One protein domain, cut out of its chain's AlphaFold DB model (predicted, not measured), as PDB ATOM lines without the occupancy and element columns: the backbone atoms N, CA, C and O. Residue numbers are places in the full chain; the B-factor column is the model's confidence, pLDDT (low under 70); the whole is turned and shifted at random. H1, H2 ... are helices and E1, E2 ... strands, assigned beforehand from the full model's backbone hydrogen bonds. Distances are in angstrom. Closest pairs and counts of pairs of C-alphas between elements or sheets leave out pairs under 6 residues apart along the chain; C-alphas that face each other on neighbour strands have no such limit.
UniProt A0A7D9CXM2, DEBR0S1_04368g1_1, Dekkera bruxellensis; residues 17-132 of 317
ATOM      1  N   GLU A  17       8.189  46.722  41.796       87.88
ATOM      2  CA  GLU A  17       9.349  46.996  40.963       87.88
ATOM      3  C   GLU A  17       9.154  46.441  39.546       87.88
ATOM      4  O   GLU A  17       8.574  45.368  39.333       87.88
ATOM      5  N   VAL A  18       9.633  47.207  38.570       87.50
ATOM      6  CA  VAL A  18       9.554  46.891  37.147       87.50
ATOM      7  C   VAL A  18      10.949  46.540  36.658       87.50
ATOM      8  O   VAL A  18      11.882  47.327  36.802       87.50
ATOM      9  N   LYS A  19      11.090  45.362  36.045       84.69
ATOM     10  CA  LYS A  19      12.353  44.952  35.433       84.69
ATOM     11  C   LYS A  19      12.616  45.807  34.197       84.69
ATOM     12  O   LYS A  19      11.811  45.826  33.264       84.69
ATOM     13  N   TRP A  20      13.768  46.464  34.182       83.19
ATOM     14  CA  TRP A  20      14.256  47.259  33.063       83.19
ATOM     15  C   TRP A  20      15.757  47.011  32.893       83.19
ATOM     16  O   TRP A  20      16.490  46.886  33.867       83.19
ATOM     17  N   THR A  21      16.193  46.825  31.651       69.06
ATOM     18  CA  THR A  21      17.559  46.401  31.301       69.06
ATOM     19  C   THR A  21      18.012  47.213  30.093       69.06
ATOM     20  O   THR A  21      17.900  46.758  28.961       69.06
ATOM     21  N   PRO A  22      18.379  48.483  30.315       59.47
ATOM     22  CA  PRO A  22      19.705  48.894  29.848       59.47
ATOM     23  C   PRO A  22      20.506  49.750  30.849       59.47
ATOM     24  O   PRO A  22      21.722  49.823  30.711       59.47
ATOM     25  N   GLU A  23      19.893  50.349  31.879       55.94
ATOM     26  CA  GLU A  23      20.581  51.259  32.814       55.94
ATOM     27  C   GLU A  23      20.171  50.942  34.261       55.94
ATOM     28  O   GLU A  23      19.095  51.311  34.720       55.94
ATOM     29  N   ALA A  24      21.030  50.248  35.012       60.84
ATOM     30  CA  ALA A  24      20.749  49.847  36.398       60.84
ATOM     31  C   ALA A  24      20.603  51.026  37.394       60.84
ATOM     32  O   ALA A  24      20.291  50.798  38.562       60.84
ATOM     33  N   ASP A  25      20.805  52.271  36.945       69.94
ATOM     34  CA  ASP A  25      20.759  53.480  37.776       69.94
ATOM     35  C   ASP A  25      19.349  54.088  37.907       69.94
ATOM     36  O   ASP A  25      19.094  54.863  38.835       69.94
ATOM     37  N   ILE A  26      18.412  53.739  37.015       77.12
ATOM     38  CA  ILE A  26      17.020  54.204  37.101       77.12
ATOM     39  C   ILE A  26      16.126  53.015  37.423       77.12
ATOM     40  O   ILE A  26      15.956  52.097  36.625       77.12
ATOM     41  N   SER A  27      15.520  53.051  38.606       83.69
ATOM     42  CA  SER A  27      14.516  52.075  39.006       83.69
ATOM     43  C   SER A  27      13.119  52.581  38.674       83.69
ATOM     44  O   SER A  27      12.852  53.785  38.651       83.69
ATOM     45  N   PHE A  28      12.217  51.642  38.415       89.06
ATOM     46  CA  PHE A  28      10.828  51.924  38.087       89.06
ATOM     47  C   PHE A  28       9.915  51.154  39.030       89.06
ATOM     48  O   PHE A  28      10.140  49.975  39.313       89.06
ATOM     49  N   ILE A  29       8.849  51.813  39.472       90.50
ATOM     50  CA  ILE A  29       7.713  51.161  40.116       90.50
ATOM     51  C   ILE A  29       6.480  51.296  39.233       90.50
ATOM     52  O   ILE A  29       6.244  52.340  38.625       90.50
ATOM     53  N   GLY A  30       5.695  50.230  39.162       90.06
ATOM     54  CA  GLY A  30       4.553  50.125  38.270       90.06
ATOM     55  C   GLY A  30       3.347  49.506  38.940       90.06
ATOM     56  O   GLY A  30       3.479  48.673  39.836       90.06
ATOM     57  N   GLY A  31       2.168  49.921  38.496       91.62
ATOM     58  CA  GLY A  31       0.902  49.357  38.931       91.62
ATOM     59  C   GLY A  31      -0.171  49.501  37.862       91.62
ATOM     60  O   GLY A  31      -0.051  50.324  36.951       91.62
ATOM     61  N   ILE A  32      -1.235  48.716  38.009       93.12
ATOM     62  CA  ILE A  32      -2.463  48.849  37.222       93.12
ATOM     63  C   ILE A  32      -3.677  49.018  38.128       93.12
ATOM     64  O   ILE A  32      -3.668  48.587  39.282       93.12
ATOM     65  N   SER A  33      -4.718  49.637  37.590       90.38
ATOM     66  CA  SER A  33      -6.070  49.615  38.118       90.38
ATOM     67  C   SER A  33      -7.032  49.211  37.011       90.38
ATOM     68  O   SER A  33      -6.875  49.608  35.852       90.38
ATOM     69  N   VAL A  34      -8.004  48.379  37.363       88.81
ATOM     70  CA  VAL A  34      -9.094  47.994  36.472       88.81
ATOM     71  C   VAL A  34     -10.392  48.478  37.091       88.81
ATOM     72  O   VAL A  34     -10.698  48.194  38.254       88.81
ATOM     73  N   SER A  35     -11.176  49.238  36.333       81.56
ATOM     74  CA  SER A  35     -12.414  49.805  36.853       81.56
ATOM     75  C   SER A  35     -13.517  49.881  35.797       81.56
ATOM     76  O   SER A  35     -13.343  49.491  34.649       81.56
ATOM     77  N   GLY A  36     -14.713  50.323  36.199       69.38
ATOM     78  CA  GLY A  36     -15.843  50.496  35.280       69.38
ATOM     79  C   GLY A  36     -15.739  51.728  34.370       69.38
ATOM     80  O   GLY A  36     -16.676  51.979  33.618       69.38
ATOM     81  N   GLY A  37     -14.656  52.512  34.470       66.38
ATOM     82  CA  GLY A  37     -14.399  53.702  33.657       66.38
ATOM     83  C   GLY A  37     -13.393  54.658  34.323       66.38
ATOM     84  O   GLY A  37     -13.755  55.246  35.350       66.38
ATOM     85  N   PRO A  38     -12.179  54.859  33.762       77.25
ATOM     86  CA  PRO A  38     -11.555  54.120  32.648       77.25
ATOM     87  C   PRO A  38     -11.469  52.603  32.901       77.25
ATOM     88  O   PRO A  38     -11.484  52.163  34.051       77.25
ATOM     89  N   LEU A  39     -11.432  51.801  31.831       86.06
ATOM     90  CA  LEU A  39     -11.428  50.335  31.902       86.06
ATOM     91  C   LEU A  39     -10.083  49.778  32.373       86.06
ATOM     92  O   LEU A  39     -10.056  48.834  33.159       86.06
ATOM     93  N   LEU A  40      -8.982  50.367  31.908       89.38
ATOM     94  CA  LEU A  40      -7.625  50.021  32.325       89.38
ATOM     95  C   LEU A  40      -6.788  51.282  32.515       89.38
ATOM     96  O   LEU A  40      -6.843  52.230  31.732       89.38
ATOM     97  N   GLU A  41      -6.004  51.257  33.580       91.19
ATOM     98  CA  GLU A  41      -5.305  52.396  34.141       91.19
ATOM     99  C   GLU A  41      -3.918  51.924  34.592       91.19
ATOM    100  O   GLU A  41      -3.810  51.295  35.637       91.19
ATOM    101  N   ALA A  42      -2.847  52.189  33.843       92.12
ATOM    102  CA  ALA A  42      -1.483  51.833  34.245       92.12
ATOM    103  C   ALA A  42      -0.656  53.077  34.569       92.12
ATOM    104  O   ALA A  42      -0.715  54.073  33.848       92.12
ATOM    105  N   LEU A  43       0.138  53.004  35.634       92.25
ATOM    106  CA  LEU A  43       1.054  54.066  36.045       92.25
ATOM    107  C   LEU A  43       2.442  53.477  36.288       92.25
ATOM    108  O   LEU A  43       2.581  52.530  37.061       92.25
ATOM    109  N   LEU A  44       3.450  54.091  35.675       92.00
ATOM    110  CA  LEU A  44       4.861  53.896  35.980       92.00
ATOM    111  C   LEU A  44       5.441  55.179  36.563       92.00
ATOM    112  O   LEU A  44       5.160  56.276  36.075       92.00
ATOM    113  N   ILE A  45       6.272  55.019  37.583       90.31
ATOM    114  CA  ILE A  45       7.011  56.094  38.237       90.31
ATOM    115  C   ILE A  45       8.473  55.677  38.254       90.31
ATOM    116  O   ILE A  45       8.804  54.607  38.772       90.31
ATOM    117  N   SER A  46       9.340  56.504  37.695       88.44
ATOM    118  CA  SER A  46      10.780  56.288  37.746       88.44
ATOM    119  C   SER A  46      11.411  56.940  38.982       88.44
ATOM    120  O   SER A  46      10.864  57.872  39.580       88.44
ATOM    121  N   SER A  47      12.614  56.498  39.344       83.06
ATOM    122  CA  SER A  47      13.409  57.104  40.419       83.06
ATOM    123  C   SER A  47      13.799  58.561  40.137       83.06
ATOM    124  O   SER A  47      13.975  59.335  41.079       83.06
ATOM    125  N   ASN A  48      13.869  58.965  38.862       83.00
ATOM    126  CA  ASN A  48      14.101  60.348  38.437       83.00
ATOM    127  C   ASN A  48      12.810  61.189  38.306       83.00
ATOM    128  O   ASN A  48      12.867  62.298  37.787       83.00
ATOM    129  N   GLN A  49      11.679  60.702  38.836       77.69
ATOM    130  CA  GLN A  49      10.382  61.399  38.900       77.69
ATOM    131  C   GLN A  49       9.658  61.583  37.555       77.69
ATOM    132  O   GLN A  49       8.690  62.339  37.476       77.69
ATOM    133  N   GLU A  50      10.065  60.864  36.512       88.00
ATOM    134  CA  GLU A  50       9.277  60.740  35.286       88.00
ATOM    135  C   GLU A  50       8.043  59.866  35.545       88.00
ATOM    136  O   GLU A  50       8.082  58.865  36.271       88.00
ATOM    137  N   LEU A  51       6.928  60.251  34.929       89.62
ATOM    138  CA  LEU A  51       5.658  59.544  35.033       89.62
ATOM    139  C   LEU A  51       5.244  59.066  33.650       89.62
ATOM    140  O   LEU A  51       5.183  59.866  32.717       89.62
ATOM    141  N   TYR A  52       4.907  57.785  33.541       91.62
ATOM    142  CA  TYR A  52       4.364  57.207  32.318       91.62
ATOM    143  C   TYR A  52       3.006  56.590  32.600       91.62
ATOM    144  O   TYR A  52       2.797  55.966  33.644       91.62
ATOM    145  N   ILE A  53       2.077  56.758  31.666       91.38
ATOM    146  CA  ILE A  53       0.680  56.384  31.855       91.38
ATOM    147  C   ILE A  53       0.158  55.585  30.666       91.38
ATOM    148  O   ILE A  53       0.505  55.850  29.516       91.38
ATOM    149  N   CYS A  54      -0.717  54.630  30.957       91.06
ATOM    150  CA  CYS A  54      -1.595  54.006  29.979       91.06
ATOM    151  C   CYS A  54      -3.028  54.156  30.477       91.06
ATOM    152  O   CYS A  54      -3.324  53.861  31.634       91.06
ATOM    153  N   THR A  55      -3.916  54.610  29.603       89.19
ATOM    154  CA  THR A  55      -5.348  54.688  29.880       89.19
ATOM    155  C   THR A  55      -6.094  54.086  28.711       89.19
ATOM    156  O   THR A  55      -5.773  54.391  27.559       89.19
ATOM    157  N   VAL A  56      -7.063  53.239  29.040       88.31
ATOM    158  CA  VAL A  56      -8.028  52.663  28.109       88.31
ATOM    159  C   VAL A  56      -9.400  53.052  28.630       88.31
ATOM    160  O   VAL A  56      -9.861  52.515  29.642       88.31
ATOM    161  N   GLU A  57     -10.021  54.053  28.015       85.31
ATOM    162  CA  GLU A  57     -11.299  54.584  28.497       85.31
ATOM    163  C   GLU A  57     -12.471  53.760  27.980       85.31
ATOM    164  O   GLU A  57     -13.402  53.454  28.731       85.31
ATOM    165  N   GLN A  58     -12.396  53.379  26.709       84.88
ATOM    166  CA  GLN A  58     -13.466  52.710  25.986       84.88
ATOM    167  C   GLN A  58     -13.047  51.318  25.506       84.88
ATOM    168  O   GLN A  58     -11.872  50.954  25.475       84.88
ATOM    169  N   ARG A  59     -14.036  50.478  25.183       84.62
ATOM    170  CA  ARG A  59     -13.794  49.072  24.811       84.62
ATOM    171  C   ARG A  59     -13.083  48.934  23.468       84.62
ATOM    172  O   ARG A  59     -12.281  48.028  23.295       84.62
ATOM    173  N   ASP A  60     -13.385  49.813  22.528       83.56
ATOM    174  CA  ASP A  60     -12.788  49.882  21.196       83.56
ATOM    175  C   ASP A  60     -11.293  50.228  21.232       83.56
ATOM    176  O   ASP A  60     -10.538  49.752  20.383       83.56
ATOM    177  N   GLU A  61     -10.824  50.938  22.261       85.31
ATOM    178  CA  GLU A  61      -9.398  51.225  22.470       85.31
ATOM    179  C   GLU A  61      -8.561  49.965  22.780       85.31
ATOM    180  O   GLU A  61      -7.346  49.963  22.569       85.31
ATOM    181  N   PHE A  62      -9.186  48.852  23.200       85.31
ATOM    182  CA  PHE A  62      -8.486  47.568  23.352       85.31
ATOM    183  C   PHE A  62      -8.037  46.962  22.022       85.31
ATOM    184  O   PHE A  62      -7.150  46.112  22.028       85.31
ATOM    185  N   SER A  63      -8.604  47.388  20.890       82.75
ATOM    186  CA  SER A  63      -8.236  46.860  19.570       82.75
ATOM    187  C   SER A  63      -6.739  47.000  19.277       82.75
ATOM    188  O   SER A  63      -6.112  46.056  18.794       82.75
ATOM    189  N   GLU A  64      -6.142  48.134  19.646       82.38
ATOM    190  CA  GLU A  64      -4.715  48.379  19.451       82.38
ATOM    191  C   GLU A  64      -3.859  47.529  20.397       82.38
ATOM    192  O   GLU A  64      -2.860  46.947  19.975       82.38
ATOM    193  N   ILE A  65      -4.294  47.366  21.650       87.94
ATOM    194  CA  ILE A  65      -3.642  46.466  22.610       87.94
ATOM    195  C   ILE A  65      -3.701  45.023  22.093       87.94
ATOM    196  O   ILE A  65      -2.702  44.310  22.114       87.94
ATOM    197  N   PHE A  66      -4.843  44.573  21.578       89.12
ATOM    198  CA  PHE A  66      -5.006  43.204  21.086       89.12
ATOM    199  C   PHE A  66      -4.139  42.944  19.860       89.12
ATOM    200  O   PHE A  66      -3.466  41.914  19.801       89.12
ATOM    201  N   ARG A  67      -4.062  43.915  18.942       84.38
ATOM    202  CA  ARG A  67      -3.161  43.868  17.786       84.38
ATOM    203  C   ARG A  67      -1.704  43.693  18.216       84.38
ATOM    204  O   ARG A  67      -1.015  42.829  17.682       84.38
ATOM    205  N   GLN A  68      -1.256  44.458  19.210       84.00
ATOM    206  CA  GLN A  68       0.112  44.381  19.740       84.00
ATOM    207  C   GLN A  68       0.415  43.042  20.426       84.00
ATOM    208  O   GLN A  68       1.559  42.595  20.424       84.00
ATOM    209  N   ASN A  69      -0.605  42.376  20.968       89.06
ATOM    210  CA  ASN A  69      -0.476  41.084  21.643       89.06
ATOM    211  C   ASN A  69      -0.830  39.885  20.749       89.06
ATOM    212  O   ASN A  69      -0.923  38.767  21.248       89.06
ATOM    213  N   SER A  70      -1.019  40.089  19.439       86.06
ATOM    214  CA  SER A  70      -1.443  39.035  18.498       86.06
ATOM    215  C   SER A  70      -2.737  38.314  18.917       86.06
ATOM    216  O   SER A  70      -2.924  37.129  18.643       86.06
ATOM    217  N   ILE A  71      -3.649  39.031  19.580       85.56
ATOM    218  CA  ILE A  71      -4.964  38.530  19.989       85.56
ATOM    219  C   ILE A  71      -5.928  38.750  18.820       85.56
ATOM    220  O   ILE A  71      -6.220  39.882  18.443       85.56
ATOM    221  N   LEU A  72      -6.393  37.652  18.219       75.12
ATOM    222  CA  LEU A  72      -7.113  37.665  16.938       75.12
ATOM    223  C   LEU A  72      -8.566  38.164  17.024       75.12
ATOM    224  O   LEU A  72      -9.138  38.506  15.992       75.12
ATOM    225  N   ASN A  73      -9.171  38.191  18.215       75.44
ATOM    226  CA  ASN A  73     -10.582  38.525  18.404       75.44
ATOM    227  C   ASN A  73     -10.741  39.753  19.316       75.44
ATOM    228  O   ASN A  73     -10.173  39.791  20.404       75.44
ATOM    229  N   THR A  74     -11.507  40.754  18.876       76.50
ATOM    230  CA  THR A  74     -11.776  42.012  19.604       76.50
ATOM    231  C   THR A  74     -13.216  42.100  20.113       76.50
ATOM    232  O   THR A  74     -13.709  43.185  20.421       76.50
ATOM    233  N   ASP A  75     -13.914  40.966  20.195       84.62
ATOM    234  CA  ASP A  75     -15.280  40.928  20.699       84.62
ATOM    235  C   ASP A  75     -15.383  41.281  22.195       84.62
ATOM    236  O   ASP A  75     -14.419  41.273  22.970       84.62
ATOM    237  N   ASN A  76     -16.604  41.623  22.613       85.50
ATOM    238  CA  ASN A  76     -16.880  42.054  23.981       85.50
ATOM    239  C   ASN A  76     -16.533  40.990  25.027       85.50
ATOM    240  O   ASN A  76     -16.180  41.351  26.153       85.50
ATOM    241  N   ASP A  77     -16.635  39.714  24.665       87.44
ATOM    242  CA  ASP A  77     -16.338  38.599  25.554       87.44
ATOM    243  C   ASP A  77     -14.834  38.468  25.791       87.44
ATOM    244  O   ASP A  77     -14.417  38.342  26.945       87.44
ATOM    245  N   THR A  78     -14.008  38.619  24.752       87.25
ATOM    246  CA  THR A  78     -12.543  38.641  24.889       87.25
ATOM    247  C   THR A  78     -12.086  39.824  25.746       87.25
ATOM    248  O   THR A  78     -11.281  39.653  26.665       87.25
ATOM    249  N   VAL A  79     -12.661  41.016  25.537       88.94
ATOM    250  CA  VAL A  79     -12.395  42.193  26.390       88.94
ATOM    251  C   VAL A  79     -12.766  41.915  27.848       88.94
ATOM    252  O   VAL A  79     -11.982  42.203  28.752       88.94
ATOM    253  N   ASN A  80     -13.926  41.303  28.103       88.56
ATOM    254  CA  ASN A  80     -14.350  40.952  29.460       88.56
ATOM    255  C   ASN A  80     -13.409  39.936  30.124       88.56
ATOM    256  O   ASN A  80     -13.107  40.072  31.311       88.56
ATOM    257  N   GLN A  81     -12.935  38.934  29.378       89.00
ATOM    258  CA  GLN A  81     -11.988  37.941  29.887       89.00
ATOM    259  C   GLN A  81     -10.668  38.596  30.301       89.00
ATOM    260  O   GLN A  81     -10.196  38.359  31.415       89.00
ATOM    261  N   ILE A  82     -10.123  39.485  29.468       90.06
ATOM    262  CA  ILE A  82      -8.875  40.200  29.761       90.06
ATOM    263  C   ILE A  82      -9.043  41.155  30.943       90.06
ATOM    264  O   ILE A  82      -8.215  41.147  31.849       90.06
ATOM    265  N   LEU A  83     -10.137  41.918  31.008       90.75
ATOM    266  CA  LEU A  83     -10.427  42.775  32.163       90.75
ATOM    267  C   LEU A  83     -10.563  41.964  33.458       90.75
ATOM    268  O   LEU A  83     -10.080  42.386  34.509       90.75
ATOM    269  N   THR A  84     -11.172  40.778  33.388       90.56
ATOM    270  CA  THR A  84     -11.284  39.866  34.536       90.56
ATOM    271  C   THR A  84      -9.908  39.368  34.979       90.56
ATOM    272  O   THR A  84      -9.606  39.385  36.174       90.56
ATOM    273  N   GLN A  85      -9.048  38.982  34.033       89.94
ATOM    274  CA  GLN A  85      -7.671  38.575  34.321       89.94
ATOM    275  C   GLN A  85      -6.864  39.729  34.927       89.94
ATOM    276  O   GLN A  85      -6.251  39.552  35.975       89.94
ATOM    277  N   LEU A  86      -6.934  40.931  34.355       91.62
ATOM    278  CA  LEU A  86      -6.247  42.115  34.878       91.62
ATOM    279  C   LEU A  86      -6.750  42.516  36.272       91.62
ATOM    280  O   LEU A  86      -5.944  42.884  37.121       91.62
ATOM    281  N   THR A  87      -8.050  42.374  36.551       90.88
ATOM    282  CA  THR A  87      -8.618  42.611  37.891       90.88
ATOM    283  C   THR A  87      -8.057  41.616  38.911       90.88
ATOM    284  O   THR A  87      -7.706  41.990  40.030       90.88
ATOM    285  N   ALA A  88      -7.942  40.338  38.533       87.69
ATOM    286  CA  ALA A  88      -7.326  39.326  39.387       87.69
ATOM    287  C   ALA A  88      -5.836  39.626  39.628       87.69
ATOM    288  O   ALA A  88      -5.355  39.464  40.750       87.69
ATOM    289  N   LEU A  89      -5.124  40.110  38.605       88.50
ATOM    290  CA  LEU A  89      -3.715  40.493  38.702       88.50
ATOM    291  C   LEU A  89      -3.499  41.729  39.569       88.50
ATOM    292  O   LEU A  89      -2.590  41.709  40.393       88.50
ATOM    293  N   GLU A  90      -4.349  42.757  39.474       89.56
ATOM    294  CA  GLU A  90      -4.306  43.927  40.367       89.56
ATOM    295  C   GLU A  90      -4.311  43.494  41.845       89.56
ATOM    296  O   GLU A  90      -3.570  44.037  42.666       89.56
ATOM    297  N   GLY A  91      -5.084  42.454  42.182       83.38
ATOM    298  CA  GLY A  91      -5.147  41.864  43.522       83.38
ATOM    299  C   GLY A  91      -3.911  41.065  43.961       83.38
ATOM    300  O   GLY A  91      -3.804  40.756  45.150       83.38
ATOM    301  N   LYS A  92      -2.984  40.759  43.048       85.44
ATOM    302  CA  LYS A  92      -1.752  39.981  43.288       85.44
ATOM    303  C   LYS A  92      -0.464  40.802  43.200       85.44
ATOM    304  O   LYS A  92       0.598  40.327  43.578       85.44
ATOM    305  N   ILE A  93      -0.531  42.046  42.730       85.56
ATOM    306  CA  ILE A  93       0.642  42.929  42.708       85.56
ATOM    307  C   ILE A  93       1.186  43.084  44.134       85.56
ATOM    308  O   ILE A  93       0.437  43.444  45.051       85.56
ATOM    309  N   GLY A  94       2.484  42.816  44.300       71.00
ATOM    310  CA  GLY A  94       3.202  42.957  45.569       71.00
ATOM    311  C   GLY A  94       2.864  41.918  46.646       71.00
ATOM    312  O   GLY A  94       3.112  42.190  47.818       71.00
ATOM    313  N   SER A  95       2.266  40.770  46.303       72.38
ATOM    314  CA  SER A  95       2.100  39.658  47.250       72.38
ATOM    315  C   SER A  95       3.370  38.808  47.369       72.38
ATOM    316  O   SER A  95       3.982  38.496  46.349       72.38
ATOM    317  N   ASP A  96       3.704  38.371  48.589       59.53
ATOM    318  CA  ASP A  96       4.818  37.457  48.916       59.53
ATOM    319  C   ASP A  96       4.542  36.000  48.473       59.53
ATOM    320  O   ASP A  96       4.655  35.054  49.256       59.53
ATOM    321  N   GLU A  97       4.112  35.797  47.228       58.59
ATOM    322  CA  GLU A  97       3.961  34.454  46.665       58.59
ATOM    323  C   GLU A  97       5.297  33.937  46.091       58.59
ATOM    324  O   GLU A  97       6.211  34.701  45.778       58.59
ATOM    325  N   THR A  98       5.438  32.615  45.977       56.78
ATOM    326  CA  THR A  98       6.612  31.955  45.375       56.78
ATOM    327  C   THR A  98       6.852  32.414  43.929       56.78
ATOM    328  O   THR A  98       5.903  32.777  43.239       56.78
ATOM    329  N   SER A  99       8.102  32.349  43.448       57.53
ATOM    330  CA  SER A  99       8.555  32.925  42.162       57.53
ATOM    331  C   SER A  99       7.661  32.650  40.952       57.53
ATOM    332  O   SER A  99       7.531  33.511  40.085       57.53
ATOM    333  N   ASP A 100       7.038  31.476  40.905       53.94
ATOM    334  CA  ASP A 100       6.302  30.989  39.735       53.94
ATOM    335  C   ASP A 100       4.872  31.559  39.640       53.94
ATOM    336  O   ASP A 100       4.209  31.400  38.616       53.94
ATOM    337  N   THR A 101       4.397  32.267  40.673       64.44
ATOM    338  CA  THR A 101       3.089  32.953  40.689       64.44
ATOM    339  C   THR A 101       3.198  34.467  40.868       64.44
ATOM    340  O   THR A 101       2.186  35.156  41.007       64.44
ATOM    341  N   LEU A 102       4.413  35.019  40.823       77.81
ATOM    342  CA  LEU A 102       4.612  36.459  40.921       77.81
ATOM    343  C   LEU A 102       4.124  37.169  39.657       77.81
ATOM    344  O   LEU A 102       4.403  36.766  38.526       77.81
ATOM    345  N   VAL A 103       3.421  38.282  39.866       85.25
ATOM    346  CA  VAL A 103       3.170  39.243  38.795       85.25
ATOM    347  C   VAL A 103       4.505  39.891  38.440       85.25
ATOM    348  O   VAL A 103       5.232  40.369  39.308       85.25
ATOM    349  N   MET A 104       4.836  39.902  37.159       88.88
ATOM    350  CA  MET A 104       6.071  40.445  36.619       88.88
ATOM    351  C   MET A 104       5.752  41.632  35.722       88.88
ATOM    352  O   MET A 104       4.957  41.508  34.793       88.88
ATOM    353  N   PHE A 105       6.398  42.766  35.973       91.75
ATOM    354  CA  PHE A 105       6.364  43.919  35.079       91.75
ATOM    355  C   PHE A 105       7.711  44.037  34.370       91.75
ATOM    356  O   PHE A 105       8.758  44.019  35.022       91.75
ATOM    357  N   GLN A 106       7.678  44.174  33.048       92.38
ATOM    358  CA  GLN A 106       8.854  44.380  32.210       92.38
ATOM    359  C   GLN A 106       8.635  45.581  31.294       92.38
ATOM    360  O   GLN A 106       7.657  45.627  30.546       92.38
ATOM    361  N   LEU A 107       9.553  46.541  31.352       92.81
ATOM    362  CA  LEU A 107       9.536  47.740  30.518       92.81
ATOM    363  C   LEU A 107      10.433  47.538  29.290       92.81
ATOM    364  O   LEU A 107      11.536  47.005  29.415       92.81
ATOM    365  N   SER A 108       9.973  47.961  28.111       91.19
ATOM    366  CA  SER A 108      10.799  47.975  26.899       91.19
ATOM    367  C   SER A 108      11.975  48.949  27.018       91.19
ATOM    368  O   SER A 108      11.929  49.911  27.784       91.19
ATOM    369  N   GLU A 109      13.031  48.732  26.230       87.19
ATOM    370  CA  GLU A 109      14.238  49.576  26.247       87.19
ATOM    371  C   GLU A 109      13.917  51.060  26.009       87.19
ATOM    372  O   GLU A 109      14.424  51.927  26.716       87.19
ATOM    373  N   ASN A 110      12.998  51.347  25.083       88.31
ATOM    374  CA  ASN A 110      12.548  52.701  24.756       88.31
ATOM    375  C   ASN A 110      11.501  53.282  25.730       88.31
ATOM    376  O   ASN A 110      11.030  54.391  25.505       88.31
ATOM    377  N   LYS A 111      11.128  52.557  26.796       89.06
ATOM    378  CA  LYS A 111      10.123  52.947  27.810       89.06
ATOM    379  C   LYS A 111       8.687  53.120  27.287       89.06
ATOM    380  O   LYS A 111       7.806  53.526  28.042       89.06
ATOM    381  N   GLU A 112       8.426  52.786  26.025       90.62
ATOM    382  CA  GLU A 112       7.116  52.981  25.389       90.62
ATOM    383  C   GLU A 112       6.143  51.825  25.629       90.62
ATOM    384  O   GLU A 112       4.953  51.981  25.386       90.62
ATOM    385  N   MET A 113       6.610  50.662  26.090       92.50
ATOM    386  CA  MET A 113       5.777  49.467  26.233       92.50
ATOM    387  C   MET A 113       5.989  48.820  27.597       92.50
ATOM    388  O   MET A 113       7.108  48.447  27.955       92.50
ATOM    389  N   LEU A 114       4.899  48.626  28.339       93.88
ATOM    390  CA  LEU A 114       4.902  47.885  29.594       93.88
ATOM    391  C   LEU A 114       4.249  46.527  29.382       93.88
ATOM    392  O   LEU A 114       3.120  46.432  28.911       93.88
ATOM    393  N   THR A 115       4.966  45.476  29.749       93.69
ATOM    394  CA  THR A 115       4.470  44.103  29.725       93.69
ATOM    395  C   THR A 115       4.182  43.639  31.141       93.69
ATOM    396  O   THR A 115       5.064  43.697  31.997       93.69
ATOM    397  N   ILE A 116       2.970  43.141  31.369       93.06
ATOM    398  CA  ILE A 116       2.592  42.401  32.573       93.06
ATOM    399  C   ILE A 116       2.558  40.917  32.233       93.06
ATOM    400  O   ILE A 116       1.948  40.518  31.241       93.06
ATOM    401  N   GLN A 117       3.182  40.101  33.074       90.25
ATOM    402  CA  GLN A 117       3.188  38.650  32.953       90.25
ATOM    403  C   GLN A 117       2.857  37.991  34.295       90.25
ATOM    404  O   GLN A 117       3.326  38.435  35.339       90.25
ATOM    405  N   HIS A 118       2.058  36.929  34.273       89.12
ATOM    406  CA  HIS A 118       1.785  36.075  35.429       89.12
ATOM    407  C   HIS A 118       1.374  34.680  34.938       89.12
ATOM    408  O   HIS A 118       0.309  34.516  34.331       89.12
ATOM    409  N   GLY A 119       2.197  33.668  35.221       84.50
ATOM    410  CA  GLY A 119       2.055  32.345  34.608       84.50
ATOM    411  C   GLY A 119       2.091  32.444  33.077       84.50
ATOM    412  O   GLY A 119       2.949  33.131  32.520       84.50
ATOM    413  N   ASP A 120       1.114  31.818  32.419       85.12
ATOM    414  CA  ASP A 120       0.955  31.846  30.956       85.12
ATOM    415  C   ASP A 120       0.320  33.142  30.432       85.12
ATOM    416  O   ASP A 120       0.337  33.412  29.229       85.12
ATOM    417  N   PHE A 121      -0.258  33.962  31.315       88.56
ATOM    418  CA  PHE A 121      -0.841  35.232  30.909       88.56
ATOM    419  C   PHE A 121       0.256  36.270  30.689       88.56
ATOM    420  O   PHE A 121       1.061  36.539  31.584       88.56
ATOM    421  N   LYS A 122       0.240  36.900  29.515       91.50
ATOM    422  CA  LYS A 122       1.125  38.001  29.144       91.50
ATOM    423  C   LYS A 122       0.331  39.047  28.373       91.50
ATOM    424  O   LYS A 122      -0.344  38.710  27.404       91.50
ATOM    425  N   LEU A 123       0.435  40.303  28.793       93.12
ATOM    426  CA  LEU A 123      -0.187  41.430  28.109       93.12
ATOM    427  C   LEU A 123       0.755  42.630  28.096       93.12
ATOM    428  O   LEU A 123       1.233  43.068  29.142       93.12
ATOM    429  N   THR A 124       0.983  43.176  26.912       93.44
ATOM    430  CA  THR A 124       1.775  44.380  26.681       93.44
ATOM    431  C   THR A 124       0.860  45.537  26.299       93.44
ATOM    432  O   THR A 124      -0.034  45.374  25.474       93.44
ATOM    433  N   PHE A 125       1.069  46.712  26.878       92.25
ATOM    434  CA  PHE A 125       0.300  47.909  26.544       92.25
ATOM    435  C   PHE A 125       1.206  49.144  26.451       92.25
ATOM    436  O   PHE A 125       2.270  49.184  27.083       92.25
ATOM    437  N   PRO A 126       0.805  50.144  25.645       92.06
ATOM    438  CA  PRO A 126       1.623  51.316  25.383       92.06
ATOM    439  C   PRO A 126       1.627  52.266  26.579       92.06
ATOM    440  O   PRO A 126       0.587  52.553  27.174       92.06
ATOM    441  N   MET A 127       2.801  52.797  26.888       92.06
ATOM    442  CA  MET A 127       3.044  53.786  27.925       92.06
ATOM    443  C   MET A 127       3.381  55.127  27.285       92.06
ATOM    444  O   MET A 127       4.143  55.210  26.325       92.06
ATOM    445  N   VAL A 128       2.822  56.197  27.839       90.94
ATOM    446  CA  VAL A 128       3.034  57.566  27.366       90.94
ATOM    447  C   VAL A 128       3.576  58.407  28.507       90.94
ATOM    448  O   VAL A 128       2.997  58.412  29.591       90.94
ATOM    449  N   ILE A 129       4.667  59.132  28.265       90.69
ATOM    450  CA  ILE A 129       5.223  60.067  29.244       90.69
ATOM    451  C   ILE A 129       4.257  61.236  29.501       90.69
ATOM    452  O   ILE A 129       3.605  61.759  28.593       90.69
ATOM    453  N   VAL A 130       4.137  61.630  30.767       87.25
ATOM    454  CA  VAL A 130       3.331  62.774  31.198       87.25
ATOM    455  C   VAL A 130       4.223  64.006  31.245       87.25
ATOM    456  O   VAL A 130       4.841  64.285  32.267       87.25
ATOM    457  N   ASP A 131       4.262  64.768  30.157       82.31
ATOM    458  CA  ASP A 131       5.131  65.954  30.057       82.31
ATOM    459  C   ASP A 131       4.541  67.206  30.730       82.31
ATOM    460  O   ASP A 131       5.248  68.165  31.031       82.31
ATOM    461  N   GLN A 132       3.227  67.222  30.965       83.75
ATOM    462  CA  GLN A 132       2.532  68.382  31.525       83.75
ATOM    463  C   GLN A 132       2.648  68.432  33.051       83.75
ATOM    464  O   GLN A 132       2.151  67.545  33.752       83.75
TER     465      GLN A 132
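What this domain is: This is residues 17 to 132 of the 317 residues of the protein "DEBR0S1_04368g1_1" of Dekkera bruxellensis (UniProt A0A7D9CXM2). One seven-stranded sheet is folded back on itself into two leaves, E4 E3 E2 and E5 E6 E7, whose strands cross, with the short strand E1 as the hinge, so that the sheet curls like part of a barrel. H2 packs on E2 on one face of the sheet, and H1 lies over E7 on the opposite face, while residues 128 to 129 pair with E4 where the two edge strands come together. The printed part has 116 residues, with seven named strands and two named helices in the order E1 E2 E3 E4 H1 H2 E5 E6 E7; the sheet runs E4 E3 E2 E1 E5 E6 E7 and is mixed, and the class is mixed, helices and strands. It is compact, with a radius of gyration of the C-alphas of 14.0 A, and rounded, with spans of 42 by 38 by 25 A.

Where its parts are: E1, residues 17 to 19, begins at C-alpha 17 (9.349, 46.996, 40.963) and is 6.6 A long. E2, residues 28 to 34, is 20.4 A long, E3, residues 40 to 46, 20.2 A, and E4, residues 51 to 56, 16.8 A. H1, residues 62 to 68, is 9.9 A long; H2, residues 76 to 90, is 20.7 A long and begins at C-alpha 76 (-16.880, 42.054, 23.981). E5, residues 104 to 107, is 10.1 A long, E6, residues 113 to 118, 16.7 A, and E7, residues 121 to 126, 17.2 A, ending at C-alpha 126 (1.623, 51.316, 25.383).

How they stand to each other: E1 E2 E3 E4 form a meander, each strand the antiparallel neighbour of the one before, and so do E5 E6 E7. Within hydrogen-bond range are N 18 and O 28 across the hairpin E1 and E2, at 2.9 A, N 33 and O 41 across the hairpin E2 and E3, at 2.7 A, and N 42 and O 54 across the hairpin E3 and E4, at 2.8 A. E1 and E5 are parallel, with N 19 and O 105 at 2.9 A. Also within hydrogen-bond range are N 106 and O 115 across the hairpin E5 and E6, at 2.9 A, and N 116 and O 123 across the hairpin E6 and E7, at 2.8 A. The closest C-alphas of edge strands E4 and E7, Cys 54 and Pro 126, are 6.2 A apart. H2 is on the sheet, and its closest C-alpha to E2 is Thr 87, 5.6 A from that of Val 34. H1 runs across the strands over E7, at a height over the sheet of 8.0 A; the closest C-alphas, Ile 65 and Phe 125, are 5.8 A apart. H1 and H2 are close but not clearly touching, about perpendicular at 79 degrees. In both helices every O i to N i+4 pair is within hydrogen-bond range.

The domain as a whole: The C-alphas farthest apart, Asp 25 and Asp 75, are 41.8 A apart. The printed part has no cut. The link from H2 to E5, residues 91 to 103, is long. The mean pLDDT of the printed part is 84.4; residues 21 to 25, 36 to 37 and 96 to 101 are under 70.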